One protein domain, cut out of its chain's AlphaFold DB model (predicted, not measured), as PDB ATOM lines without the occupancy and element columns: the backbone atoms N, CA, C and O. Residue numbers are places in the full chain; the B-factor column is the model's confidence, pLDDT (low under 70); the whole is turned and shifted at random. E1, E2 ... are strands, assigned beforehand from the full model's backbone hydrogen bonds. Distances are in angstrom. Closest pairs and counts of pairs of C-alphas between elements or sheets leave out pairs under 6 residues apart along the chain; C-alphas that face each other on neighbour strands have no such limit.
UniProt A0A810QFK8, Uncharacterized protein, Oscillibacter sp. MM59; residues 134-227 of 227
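Overview. This is residues 134 to 227 of the 227 residues of an uncharacterized protein of Oscillibacter sp. MM59 (UniProt A0A810QFK8). What does the model look like? It is a small sandwich of two antiparallel sheets that are only partly face to face: a strongly twisted sheet of E1, E2, E3 and E7, and a smaller one of E4, E5 and E6 whose strand E4 packs on E1 and E2, with the strands of the two sheets crossed at 40 degrees. The chain passes between the sheets at the links E3 to E4 and E6 to E7. What is it made of, and how large is it? The 94 printed residues hold seven named strands, E1 to E7 in order along the chain, and no named helix; the class is all strand, with 45 residues, under half, in named elements. It is only just compact, close to loose, with a radius of gyration of the C-alphas of 14.5 A and spans of 46 by 34 by 25 A.

Along the chain. Where does the first sheet run? E1, residues 137 to 143, begins with C-alpha 137 at (2.299, 5.197, -34.457) and is 19.1 A long. E2, residues 150 to 158, is the longest at 26.0 A, and E3, residues 161 to 167, measures 19.9 A. Where are the other strands? E4 is residues 183 to 188, 16.1 A, E5 residues 193 to 198, 16.0 A, and E6 residues 207 to 211, 13.4 A. E7, residues 217 to 221, 13.1 A, ends with C-alpha 221 at (12.409, 15.198, -34.689).

Arrangement. How is the larger sheet joined? Its order is E1, E2, E3, E7, and E1 E2 E3 form a meander, each strand the antiparallel neighbour of the one before. Within hydrogen-bond range are N 140 and O 153, 2.8 A, in the hairpin E1 and E2; N 156 and O 163, 2.9 A, in the hairpin E2 and E3; and N 164 and O 220, 2.8 A, between E3 and E7. And the smaller one? E4 E5 E6 are a second meander, with N 186 and O 195 3.0 A apart and N 196 and O 209 2.8 A apart. Where do the sheets meet? The closest C-alphas of E2 and E4 are those of Asp 151 and Val 185, 4.5 A apart, and those of E1 and E4 are Asn 141 and Val 186, 6.0 A apart. E2 and E5 are near each other, while E1 and E6, for instance, are apart.

Size, cuts and confidence. How far does it reach? The two C-alphas farthest apart, those of Pro 159 and Asn 202, are 46.3 A from each other. Is it unbroken? The printed part has no cut; the link E3 to E4, residues 168 to 182, is long. Where is confidence low? Residues 224 to 227 are under 70, and the mean pLDDT of the printed part is 92.7.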
ATOM      1  N   GLY A 134       4.102  -2.472 -39.821       93.94
ATOM      2  CA  GLY A 134       4.019  -3.289 -38.613       93.94
ATOM      3  C   GLY A 134       4.450  -2.566 -37.333       93.94
ATOM      4  O   GLY A 134       4.261  -3.109 -36.241       93.94
ATOM      5  N   GLY A 135       5.029  -1.373 -37.442       95.00
ATOM      6  CA  GLY A 135       5.267  -0.438 -36.355       95.00
ATOM      7  C   GLY A 135       4.014   0.377 -36.061       95.00
ATOM      8  O   GLY A 135       3.304   0.813 -36.952       95.00
ATOM      9  N   MET A 136       3.714   0.579 -34.779       97.69
ATOM     10  CA  MET A 136       2.573   1.406 -34.391       97.69
ATOM     11  C   MET A 136       3.007   2.859 -34.200       97.69
ATOM     12  O   MET A 136       3.893   3.141 -33.383       97.69
ATOM     13  N   GLU A 137       2.315   3.791 -34.845       98.50
ATOM     14  CA  GLU A 137       2.299   5.197 -34.457       98.50
ATOM     15  C   GLU A 137       1.378   5.424 -33.256       98.50
ATOM     16  O   GLU A 137       0.420   4.689 -33.001       98.50
ATOM     17  N   LEU A 138       1.649   6.503 -32.522       98.69
ATOM     18  CA  LEU A 138       0.747   7.037 -31.510       98.69
ATOM     19  C   LEU A 138       0.090   8.309 -32.052       98.69
ATOM     20  O   LEU A 138       0.728   9.356 -32.155       98.69
ATOM     21  N   VAL A 139      -1.198   8.222 -32.372       98.62
ATOM     22  CA  VAL A 139      -2.013   9.324 -32.890       98.62
ATOM     23  C   VAL A 139      -2.789   9.968 -31.750       98.62
ATOM     24  O   VAL A 139      -3.534   9.296 -31.043       98.62
ATOM     25  N   ASN A 140      -2.645  11.274 -31.555       98.50
ATOM     26  CA  ASN A 140      -3.300  12.017 -30.485       98.50
ATOM     27  C   ASN A 140      -4.171  13.125 -31.072       98.50
ATOM     28  O   ASN A 140      -3.651  14.057 -31.689       98.50
ATOM     29  N   ASN A 141      -5.483  13.055 -30.840       98.06
ATOM     30  CA  ASN A 141      -6.362  14.200 -31.072       98.06
ATOM     31  C   ASN A 141      -6.157  15.202 -29.938       98.06
ATOM     32  O   ASN A 141      -6.521  14.929 -28.789       98.06
ATOM     33  N   VAL A 142      -5.607  16.370 -30.263       96.69
ATOM     34  CA  VAL A 142      -5.337  17.424 -29.287       96.69
ATOM     35  C   VAL A 142      -6.320  18.579 -29.423       96.69
ATOM     36  O   VAL A 142      -6.882  18.844 -30.486       96.69
ATOM     37  N   THR A 143      -6.570  19.278 -28.319       94.25
ATOM     38  CA  THR A 143      -7.398  20.492 -28.325       94.25
ATOM     39  C   THR A 143      -6.766  21.583 -27.475       94.25
ATOM     40  O   THR A 143      -6.587  21.439 -26.260       94.25
ATOM     41  N   TYR A 144      -6.454  22.704 -28.118       91.06
ATOM     42  CA  TYR A 144      -5.818  23.852 -27.487       91.06
ATOM     43  C   TYR A 144      -6.800  24.568 -26.555       91.06
ATOM     44  O   TYR A 144      -7.900  24.949 -26.945       91.06
ATOM     45  N   GLY A 145      -6.403  24.768 -25.295       85.81
ATOM     46  CA  GLY A 145      -7.287  25.345 -24.274       85.81
ATOM     47  C   GLY A 145      -7.649  26.823 -24.489       85.81
ATOM     48  O   GLY A 145      -8.642  27.282 -23.937       85.81
ATOM     49  N   GLY A 146      -6.860  27.568 -25.273       84.81
ATOM     50  CA  GLY A 146      -7.059  29.008 -25.478       84.81
ATOM     51  C   GLY A 146      -8.158  29.355 -26.485       84.81
ATOM     52  O   GLY A 146      -8.969  30.239 -26.226       84.81
ATOM     53  N   ASP A 147      -8.186  28.665 -27.624       85.88
ATOM     54  CA  ASP A 147      -9.089  28.936 -28.751       85.88
ATOM     55  C   ASP A 147      -9.950  27.725 -29.150       85.88
ATOM     56  O   ASP A 147     -10.810  27.844 -30.022       85.88
ATOM     57  N   GLY A 148      -9.752  26.572 -28.504       88.81
ATOM     58  CA  GLY A 148     -10.440  25.328 -28.837       88.81
ATOM     59  C   GLY A 148      -9.990  24.720 -30.164       88.81
ATOM     60  O   GLY A 148     -10.667  23.819 -30.659       88.81
ATOM     61  N   HIS A 149      -8.887  25.197 -30.754       93.69
ATOM     62  CA  HIS A 149      -8.366  24.654 -32.001       93.69
ATOM     63  C   HIS A 149      -8.063  23.159 -31.842       93.69
ATOM     64  O   HIS A 149      -7.482  22.738 -30.838       93.69
ATOM     65  N   GLN A 150      -8.493  22.369 -32.824       95.56
ATOM     66  CA  GLN A 150      -8.277  20.926 -32.863       95.56
ATOM     67  C   GLN A 150      -7.173  20.603 -33.858       95.56
ATOM     68  O   GLN A 150      -7.200  21.091 -34.992       95.56
ATOM     69  N   ASP A 151      -6.249  19.757 -33.430       96.50
ATOM     70  CA  ASP A 151      -5.161  19.266 -34.263       96.50
ATOM     71  C   ASP A 151      -4.875  17.795 -33.937       96.50
ATOM     72  O   ASP A 151      -5.430  17.222 -32.992       96.50
ATOM     73  N   VAL A 152      -3.989  17.187 -34.717       98.00
ATOM     74  CA  VAL A 152      -3.515  15.826 -34.511       98.00
ATOM     75  C   VAL A 152      -1.995  15.814 -34.420       98.00
ATOM     76  O   VAL A 152      -1.298  16.267 -35.328       98.00
ATOM     77  N   HIS A 153      -1.481  15.248 -33.332       98.44
ATOM     78  CA  HIS A 153      -0.068  14.903 -33.199       98.44
ATOM     79  C   HIS A 153       0.118  13.412 -33.480       98.44
ATOM     80  O   HIS A 153      -0.606  12.585 -32.929       98.44
ATOM     81  N   ILE A 154       1.082  13.065 -34.333       98.69
ATOM     82  CA  ILE A 154       1.405  11.675 -34.679       98.69
ATOM     83  C   ILE A 154       2.836  11.408 -34.239       98.69
ATOM     84  O   ILE A 154       3.760  11.986 -34.798       98.69
ATOM     85  N   PHE A 155       3.047  10.550 -33.253       98.62
ATOM     86  CA  PHE A 155       4.391  10.154 -32.851       98.62
ATOM     87  C   PHE A 155       4.777   8.854 -33.547       98.62
ATOM     88  O   PHE A 155       3.983   7.920 -33.601       98.62
ATOM     89  N   GLN A 156       6.002   8.803 -34.061       97.81
ATOM     90  CA  GLN A 156       6.578   7.629 -34.709       97.81
ATOM     91  C   GLN A 156       7.965   7.365 -34.120       97.81
ATOM     92  O   GLN A 156       8.785   8.283 -34.014       97.81
ATOM     93  N   ARG A 157       8.247   6.113 -33.745       96.19
ATOM     94  CA  ARG A 157       9.600   5.688 -33.364       96.19
ATOM     95  C   ARG A 157      10.381   5.348 -34.622       96.19
ATOM     96  O   ARG A 157       9.959   4.520 -35.419       96.19
ATOM     97  N   ARG A 158      11.554   5.948 -34.769       94.56
ATOM     98  CA  ARG A 158      12.516   5.651 -35.832       94.56
ATOM     99  C   ARG A 158      13.855   5.234 -35.220       94.56
ATOM    100  O   ARG A 158      14.078   5.466 -34.029       94.56
ATOM    101  N   PRO A 159      14.776   4.640 -36.003       92.50
ATOM    102  CA  PRO A 159      16.090   4.245 -35.492       92.50
ATOM    103  C   PRO A 159      16.907   5.391 -34.876       92.50
ATOM    104  O   PRO A 159      17.788   5.136 -34.061       92.50
ATOM    105  N   ASP A 160      16.639   6.637 -35.271       92.31
ATOM    106  CA  ASP A 160      17.329   7.840 -34.801       92.31
ATOM    107  C   ASP A 160      16.580   8.607 -33.695       92.31
ATOM    108  O   ASP A 160      17.077   9.632 -33.227       92.31
ATOM    109  N   GLY A 161      15.423   8.113 -33.244       93.50
ATOM    110  CA  GLY A 161      14.662   8.691 -32.139       93.50
ATOM    111  C   GLY A 161      13.166   8.788 -32.418       93.50
ATOM    112  O   GLY A 161      12.624   8.129 -33.307       93.50
ATOM    113  N   ILE A 162      12.483   9.620 -31.637       97.12
ATOM    114  CA  ILE A 162      11.059   9.892 -31.833       97.12
ATOM    115  C   ILE A 162      10.885  11.048 -32.809       97.12
ATOM    116  O   ILE A 162      11.581  12.060 -32.730       97.12
ATOM    117  N   TRP A 163       9.910  10.917 -33.696       98.00
ATOM    118  CA  TRP A 163       9.477  11.964 -34.606       98.00
ATOM    119  C   TRP A 163       8.021  12.322 -34.330       98.00
ATOM    120  O   TRP A 163       7.201  11.442 -34.090       98.00
ATOM    121  N   MET A 164       7.705  13.613 -34.383       98.44
ATOM    122  CA  MET A 164       6.341  14.127 -34.290       98.44
ATOM    123  C   MET A 164       5.900  14.627 -35.666       98.44
ATOM    124  O   MET A 164       6.562  15.465 -36.280       98.44
ATOM    125  N   GLY A 165       4.787  14.093 -36.143       98.00
ATOM    126  CA  GLY A 165       4.119  14.423 -37.384       98.00
ATOM    127  C   GLY A 165       2.897  15.296 -37.149       98.00
ATOM    128  O   GLY A 165       2.187  15.143 -36.151       98.00
ATOM    129  N   ARG A 166       2.647  16.199 -38.096       97.38
ATOM    130  CA  ARG A 166       1.415  16.992 -38.198       97.38
ATOM    131  C   ARG A 166       0.855  16.917 -39.607       97.38
ATOM    132  O   ARG A 166       1.610  16.775 -40.570       97.38
ATOM    133  N   LEU A 167      -0.463  17.039 -39.738       97.31
ATOM    134  CA  LEU A 167      -1.107  17.039 -41.048       97.31
ATOM    135  C   LEU A 167      -0.838  18.364 -41.773       97.31
ATOM    136  O   LEU A 167      -1.085  19.455 -41.261       97.31
ATOM    137  N   SER A 168      -0.377  18.263 -43.014       95.50
ATOM    138  CA  SER A 168      -0.199  19.392 -43.913       95.50
ATOM    139  C   SER A 168      -1.555  19.910 -44.384       95.50
ATOM    140  O   SER A 168      -2.285  19.254 -45.138       95.50
ATOM    141  N   THR A 169      -1.870  21.141 -43.991       94.25
ATOM    142  CA  THR A 169      -3.048  21.896 -44.440       94.25
ATOM    143  C   THR A 169      -2.773  22.721 -45.703       94.25
ATOM    144  O   THR A 169      -3.571  23.564 -46.107       94.25
ATOM    145  N   LYS A 170      -1.644  22.476 -46.379       92.12
ATOM    146  CA  LYS A 170      -1.303  23.138 -47.642       92.12
ATOM    147  C   LYS A 170      -2.185  22.620 -48.782       92.12
ATOM    148  O   LYS A 170      -2.620  21.465 -48.804       92.12
ATOM    149  N   ASN A 171      -2.385  23.479 -49.782       92.94
ATOM    150  CA  ASN A 171      -3.101  23.167 -51.026       92.94
ATOM    151  C   ASN A 171      -4.552  22.685 -50.820       92.94
ATOM    152  O   ASN A 171      -5.065  21.898 -51.617       92.94
ATOM    153  N   LEU A 172      -5.222  23.148 -49.761       95.56
ATOM    154  CA  LEU A 172      -6.637  22.865 -49.539       95.56
ATOM    155  C   LEU A 172      -7.510  23.597 -50.587       95.56
ATOM    156  O   LEU A 172      -7.315  24.795 -50.829       95.56
ATOM    157  N   PRO A 173      -8.474  22.913 -51.236       95.31
ATOM    158  CA  PRO A 173      -9.277  23.502 -52.307       95.31
ATOM    159  C   PRO A 173     -10.075  24.731 -51.860       95.31
ATOM    160  O   PRO A 173     -10.946  24.630 -51.000       95.31
ATOM    161  N   ASN A 174      -9.831  25.883 -52.493       95.00
ATOM    162  CA  ASN A 174     -10.524  27.149 -52.209       95.00
ATOM    163  C   ASN A 174     -10.454  27.592 -50.727       95.00
ATOM    164  O   ASN A 174     -11.367  28.252 -50.228       95.00
ATOM    165  N   HIS A 175      -9.380  27.228 -50.023       96.12
ATOM    166  CA  HIS A 175      -9.167  27.583 -48.621       96.12
ATOM    167  C   HIS A 175      -9.005  29.098 -48.436       96.12
ATOM    168  O   HIS A 175      -8.254  29.763 -49.157       96.12
ATOM    169  N   ASP A 176      -9.764  29.642 -47.489       95.56
ATOM    170  CA  ASP A 176      -9.618  30.994 -46.964       95.56
ATOM    171  C   ASP A 176      -8.683  30.958 -45.753       95.56
ATOM    172  O   ASP A 176      -9.125  30.820 -44.611       95.56
ATOM    173  N   ASP A 177      -7.379  31.008 -46.025       92.62
ATOM    174  CA  ASP A 177      -6.348  30.944 -44.995       92.62
ATOM    175  C   ASP A 177      -6.358  32.216 -44.136       92.62
ATOM    176  O   ASP A 177      -6.021  33.316 -44.584       92.62
ATOM    177  N   ARG A 178      -6.765  32.043 -42.877       88.38
ATOM    178  CA  ARG A 178      -6.796  33.083 -41.839       88.38
ATOM    179  C   ARG A 178      -5.905  32.711 -40.651       88.38
ATOM    180  O   ARG A 178      -6.137  33.179 -39.537       88.38
ATOM    181  N   GLY A 179      -4.906  31.857 -40.876       86.81
ATOM    182  CA  GLY A 179      -4.079  31.265 -39.829       86.81
ATOM    183  C   GLY A 179      -4.766  30.088 -39.131       86.81
ATOM    184  O   GLY A 179      -5.657  29.450 -39.693       86.81
ATOM    185  N   VAL A 180      -4.353  29.810 -37.890       82.50
ATOM    186  CA  VAL A 180      -4.710  28.589 -37.134       82.50
ATOM    187  C   VAL A 180      -6.216  28.363 -36.978       82.50
ATOM    188  O   VAL A 180      -6.684  27.233 -36.983       82.50
ATOM    189  N   THR A 181      -7.010  29.433 -36.933       85.12
ATOM    190  CA  THR A 181      -8.471  29.345 -36.789       85.12
ATOM    191  C   THR A 181      -9.194  28.968 -38.084       85.12
ATOM    192  O   THR A 181     -10.406  28.763 -38.072       85.12
ATOM    193  N   SER A 182      -8.480  28.892 -39.211       93.00
ATOM    194  CA  SER A 182      -9.066  28.552 -40.509       93.00
ATOM    195  C   SER A 182      -9.093  27.055 -40.807       93.00
ATOM    196  O   SER A 182      -9.655  26.669 -41.833       93.00
ATOM    197  N   THR A 183      -8.515  26.227 -39.931       96.19
ATOM    198  CA  THR A 183      -8.461  24.768 -40.062       96.19
ATOM    199  C   THR A 183      -8.759  24.079 -38.731       96.19
ATOM    200  O   THR A 183      -8.561  24.657 -37.665       96.19
ATOM    201  N   ALA A 184      -9.205  22.831 -38.790       97.00
ATOM    202  CA  ALA A 184      -9.286  21.906 -37.667       97.00
ATOM    203  C   ALA A 184      -8.994  20.496 -38.189       97.00
ATOM    204  O   ALA A 184      -9.509  20.122 -39.248       97.00
ATOM    205  N   VAL A 185      -8.177  19.731 -37.468       97.56
ATOM    206  CA  VAL A 185      -7.808  18.361 -37.844       97.56
ATOM    207  C   VAL A 185      -8.232  17.406 -36.738       97.56
ATOM    208  O   VAL A 185      -7.995  17.671 -35.563       97.56
ATOM    209  N   VAL A 186      -8.872  16.300 -37.115       97.81
ATOM    210  CA  VAL A 186      -9.281  15.236 -36.191       97.81
ATOM    211  C   VAL A 186      -9.007  13.881 -36.831       97.81
ATOM    212  O   VAL A 186      -9.357  13.657 -37.988       97.81
ATOM    213  N   TYR A 187      -8.417  12.957 -36.081       98.50
ATOM    214  CA  TYR A 187      -8.331  11.554 -36.457       98.50
ATOM    215  C   TYR A 187      -9.604  10.810 -36.041       98.50
ATOM    216  O   TYR A 187     -10.028  10.855 -34.882       98.50
ATOM    217  N   ASN A 188     -10.210  10.120 -37.003       97.88
ATOM    218  CA  ASN A 188     -11.364   9.258 -36.818       97.88
ATOM    219  C   ASN A 188     -10.899   7.796 -36.777       97.88
ATOM    220  O   ASN A 188     -10.684   7.177 -37.819       97.88
ATOM    221  N   ALA A 189     -10.771   7.246 -35.567       96.19
ATOM    222  CA  ALA A 189     -10.262   5.893 -35.350       96.19
ATOM    223  C   ALA A 189     -11.172   4.784 -35.910       96.19
ATOM    224  O   ALA A 189     -10.676   3.736 -36.307       96.19
ATOM    225  N   GLU A 190     -12.492   5.001 -35.990       96.56
ATOM    226  CA  GLU A 190     -13.424   4.004 -36.550       96.56
ATOM    227  C   GLU A 190     -13.247   3.838 -38.062       96.56
ATOM    228  O   GLU A 190     -13.437   2.754 -38.611       96.56
ATOM    229  N   ARG A 191     -12.904   4.936 -38.740       96.75
ATOM    230  CA  ARG A 191     -12.737   4.995 -40.195       96.75
ATOM    231  C   ARG A 191     -11.272   4.937 -40.632       96.75
ATOM    232  O   ARG A 191     -11.032   4.845 -41.831       96.75
ATOM    233  N   ASN A 192     -10.334   5.006 -39.685       96.69
ATOM    234  CA  ASN A 192      -8.895   5.146 -39.915       96.69
ATOM    235  C   ASN A 192      -8.562   6.273 -40.918       96.69
ATOM    236  O   ASN A 192      -7.861   6.067 -41.909       96.69
ATOM    237  N   VAL A 193      -9.138   7.465 -40.707       98.06
ATOM    238  CA  VAL A 193      -8.913   8.646 -41.562       98.06
ATOM    239  C   VAL A 193      -8.665   9.903 -40.736       98.06
ATOM    240  O   VAL A 193      -9.233  10.075 -39.657       98.06
ATOM    241  N   PHE A 194      -7.876  10.826 -41.277       98.56
ATOM    242  CA  PHE A 194      -7.768  12.195 -40.779       98.56
ATOM    243  C   PHE A 194      -8.769  13.086 -41.515       98.56
ATOM    244  O   PHE A 194      -8.727  13.188 -42.741       98.56
ATOM    245  N   GLU A 195      -9.650  13.757 -40.778       98.31
ATOM    246  CA  GLU A 195     -10.580  14.758 -41.299       98.31
ATOM    247  C   GLU A 195      -9.981  16.159 -41.115       98.31
ATOM    248  O   GLU A 195      -9.809  16.628 -39.991       98.31
ATOM    249  N   ILE A 196      -9.693  16.847 -42.222       97.88
ATOM    250  CA  ILE A 196      -9.249  18.245 -42.242       97.88
ATOM    251  C   ILE A 196     -10.447  19.111 -42.628       97.88
ATOM    252  O   ILE A 196     -10.879  19.122 -43.785       97.88
ATOM    253  N   ARG A 197     -10.978  19.862 -41.665       97.44
ATOM    254  CA  ARG A 197     -12.033  20.859 -41.883       97.44
ATOM    255  C   ARG A 197     -11.403  22.230 -42.029       97.44
ATOM    256  O   ARG A 197     -10.487  22.558 -41.282       97.44
ATOM    257  N   TYR A 198     -11.877  23.038 -42.969       97.44
ATOM    258  CA  TYR A 198     -11.264  24.337 -43.232       97.44
ATOM    259  C   TYR A 198     -12.249  25.376 -43.772       97.44
ATOM    260  O   TYR A 198     -13.280  25.046 -44.360       97.44
ATOM    261  N   LEU A 199     -11.933  26.656 -43.583       96.50
ATOM    262  CA  LEU A 199     -12.744  27.758 -44.100       96.50
ATOM    263  C   LEU A 199     -12.619  27.856 -45.620       96.50
ATOM    264  O   LEU A 199     -11.520  27.869 -46.166       96.50
ATOM    265  N   MET A 200     -13.742  27.974 -46.322       96.56
ATOM    266  CA  MET A 200     -13.757  28.148 -47.773       96.56
ATOM    267  C   MET A 200     -14.052  29.597 -48.155       96.56
ATOM    268  O   MET A 200     -14.953  30.232 -47.603       96.56
ATOM    269  N   LYS A 201     -13.346  30.118 -49.167       94.94
ATOM    270  CA  LYS A 201     -13.619  31.464 -49.688       94.94
ATOM    271  C   LYS A 201     -15.042  31.537 -50.222       94.94
ATOM    272  O   LYS A 201     -15.447  30.702 -51.031       94.94
ATOM    273  N   ASN A 202     -15.757  32.589 -49.827       93.56
ATOM    274  CA  ASN A 202     -17.130  32.876 -50.251       93.56
ATOM    275  C   ASN A 202     -18.150  31.772 -49.901       93.56
ATOM    276  O   ASN A 202     -19.191  31.684 -50.548       93.56
ATOM    277  N   SER A 203     -17.869  30.948 -48.889       92.88
ATOM    278  CA  SER A 203     -18.775  29.915 -48.382       92.88
ATOM    279  C   SER A 203     -19.059  30.133 -46.896       92.88
ATOM    280  O   SER A 203     -18.220  30.664 -46.172       92.88
ATOM    281  N   GLN A 204     -20.248  29.725 -46.452       89.56
ATOM    282  CA  GLN A 204     -20.578  29.588 -45.026       89.56
ATOM    283  C   GLN A 204     -20.361  28.154 -44.528       89.56
ATOM    284  O   GLN A 204     -20.152  27.948 -43.339       89.56
ATOM    285  N   GLU A 205     -20.375  27.177 -45.438       93.94
ATOM    286  CA  GLU A 205     -20.065  25.784 -45.126       93.94
ATOM    287  C   GLU A 205     -18.548  25.558 -45.182       93.94
ATOM    288  O   GLU A 205     -17.893  26.078 -46.103       93.94
ATOM    289  N   PRO A 206     -17.978  24.793 -44.235       94.38
ATOM    290  CA  PRO A 206     -16.570  24.440 -44.269       94.38
ATOM    291  C   PRO A 206     -16.280  23.462 -45.412       94.38
ATOM    292  O   PRO A 206     -17.105  22.622 -45.774       94.38
ATOM    293  N   GLY A 207     -15.066  23.538 -45.948       97.06
ATOM    294  CA  GLY A 207     -14.509  22.473 -46.767       97.06
ATOM    295  C   GLY A 207     -14.064  21.312 -45.884       97.06
ATOM    296  O   GLY A 207     -13.675  21.515 -44.732       97.06
ATOM    297  N   VAL A 208     -14.113  20.099 -46.430       97.25
ATOM    298  CA  VAL A 208     -13.630  18.885 -45.764       97.25
ATOM    299  C   VAL A 208     -12.762  18.112 -46.746       97.25
ATOM    300  O   VAL A 208     -13.177  17.845 -47.873       97.25
ATOM    301  N   VAL A 209     -11.553  17.773 -46.318       97.50
ATOM    302  CA  VAL A 209     -10.656  16.848 -47.014       97.50
ATOM    303  C   VAL A 209     -10.318  15.726 -46.049       97.50
ATOM    304  O   VAL A 209     -10.004  15.981 -44.889       97.50
ATOM    305  N   GLU A 210     -10.369  14.494 -46.537       97.44
ATOM    306  CA  GLU A 210      -9.902  13.329 -45.794       97.44
ATOM    307  C   GLU A 210      -8.505  12.929 -46.280       97.44
ATOM    308  O   GLU A 210      -8.169  13.112 -47.453       97.44
ATOM    309  N   SER A 211      -7.694  12.408 -45.365       96.81
ATOM    310  CA  SER A 211      -6.378  11.830 -45.640       96.81
ATOM    311  C   SER A 211      -6.276  10.474 -44.959       96.81
ATOM    312  O   SER A 211      -6.817  10.298 -43.866       96.81
ATOM    313  N   GLN A 212      -5.557   9.541 -45.575       95.75
ATOM    314  CA  GLN A 212      -5.257   8.236 -44.985       95.75
ATOM    315  C   GLN A 212      -3.755   8.070 -44.766       95.75
ATOM    316  O   GLN A 212      -2.952   8.756 -45.405       95.75
ATOM    317  N   GLY A 213      -3.404   7.179 -43.836       96.50
ATOM    318  CA  GLY A 213      -2.024   6.853 -43.494       96.50
ATOM    319  C   GLY A 213      -1.145   8.088 -43.296       96.50
ATOM    320  O   GLY A 213      -1.541   9.060 -42.652       96.50
ATOM    321  N   LEU A 214       0.040   8.082 -43.905       97.25
ATOM    322  CA  LEU A 214       1.008   9.177 -43.790       97.25
ATOM    323  C   LEU A 214       0.988  10.179 -44.963       97.25
ATOM    324  O   LEU A 214       1.870  11.032 -45.051       97.25
ATOM    325  N   GLU A 215      -0.015  10.138 -45.851       95.94
ATOM    326  CA  GLU A 215      -0.036  10.886 -47.129       95.94
ATOM    327  C   GLU A 215       0.201  12.399 -46.997       95.94
ATOM    328  O   GLU A 215       0.799  13.028 -47.874       95.94
ATOM    329  N   ARG A 216      -0.299  12.999 -45.915       96.62
ATOM    330  CA  ARG A 216      -0.197  14.439 -45.640       96.62
ATOM    331  C   ARG A 216       0.653  14.753 -44.417       96.62
ATOM    332  O   ARG A 216       0.640  15.897 -43.974       96.62
ATOM    333  N   VAL A 217       1.358  13.784 -43.845       97.94
ATOM    334  CA  VAL A 217       2.059  13.984 -42.575       97.94
ATOM    335  C   VAL A 217       3.447  14.576 -42.823       97.94
ATOM    336  O   VAL A 217       4.270  14.016 -43.544       97.94
ATOM    337  N   GLU A 218       3.717  15.725 -42.210       97.75
ATOM    338  CA  GLU A 218       5.039  16.352 -42.177       97.75
ATOM    339  C   GLU A 218       5.673  16.060 -40.806       97.75
ATOM    340  O   GLU A 218       5.165  16.515 -39.782       97.75
ATOM    341  N   PHE A 219       6.764  15.282 -40.783       97.31
ATOM    342  CA  PHE A 219       7.460  14.880 -39.554       97.31
ATOM    343  C   PHE A 219       8.665  15.767 -39.230       97.31
ATOM    344  O   PHE A 219       9.462  16.109 -40.105       97.31
ATOM    345  N   THR A 220       8.856  16.035 -37.942       96.94
ATOM    346  CA  THR A 220      10.052  16.671 -37.370       96.94
ATOM    347  C   THR A 220      10.572  15.861 -36.178       96.94
ATOM    348  O   THR A 220       9.752  15.246 -35.490       96.94
ATOM    349  N   PRO A 221      11.888  15.855 -35.886       96.50
ATOM    350  CA  PRO A 221      12.409  15.198 -34.689       96.50
ATOM    351  C   PRO A 221      11.732  15.735 -33.423       96.50
ATOM    352  O   PRO A 221      11.556  16.944 -33.271       96.50
ATOM    353  N   TYR A 222      11.356  14.841 -32.515       94.69
ATOM    354  CA  TYR A 222      10.756  15.170 -31.226       94.69
ATOM    355  C   TYR A 222      11.805  15.088 -30.116       94.69
ATOM    356  O   TYR A 222      12.662  14.207 -30.119       94.69
ATOM    357  N   GLY A 223      11.762  16.016 -29.159       76.75
ATOM    358  CA  GLY A 223      12.667  15.998 -28.004       76.75
ATOM    359  C   GLY A 223      14.116  16.422 -28.286       76.75
ATOM    360  O   GLY A 223      14.906  16.502 -27.345       76.75
ATOM    361  N   VAL A 224      14.480  16.769 -29.527       56.03
ATOM    362  CA  VAL A 224      15.755  17.448 -29.805       56.03
ATOM    363  C   VAL A 224      15.625  18.897 -29.343       56.03
ATOM    364  O   VAL A 224      15.136  19.758 -30.069       56.03
ATOM    365  N   GLN A 225      16.045  19.174 -28.109       38.44
ATOM    366  CA  GLN A 225      16.371  20.544 -27.726       38.44
ATOM    367  C   GLN A 225      17.584  20.960 -28.564       38.44
ATOM    368  O   GLN A 225      18.671  20.400 -28.391       38.44
ATOM    369  N   GLU A 226      17.413  21.908 -29.489       29.52
ATOM    370  CA  GLU A 226      18.567  22.658 -29.987       29.52
ATOM    371  C   GLU A 226      19.279  23.245 -28.759       29.52
ATOM    372  O   GLU A 226      18.668  23.952 -27.956       29.52
ATOM    373  N   LYS A 227      20.538  22.844 -28.564       29.59
ATOM    374  CA  LYS A 227      21.414  23.399 -27.529       29.59
ATOM    375  C   LYS A 227      21.828  24.821 -27.872       29.59
ATOM    376  O   LYS A 227      22.119  25.064 -29.064       29.59
TER     377      LYS A 227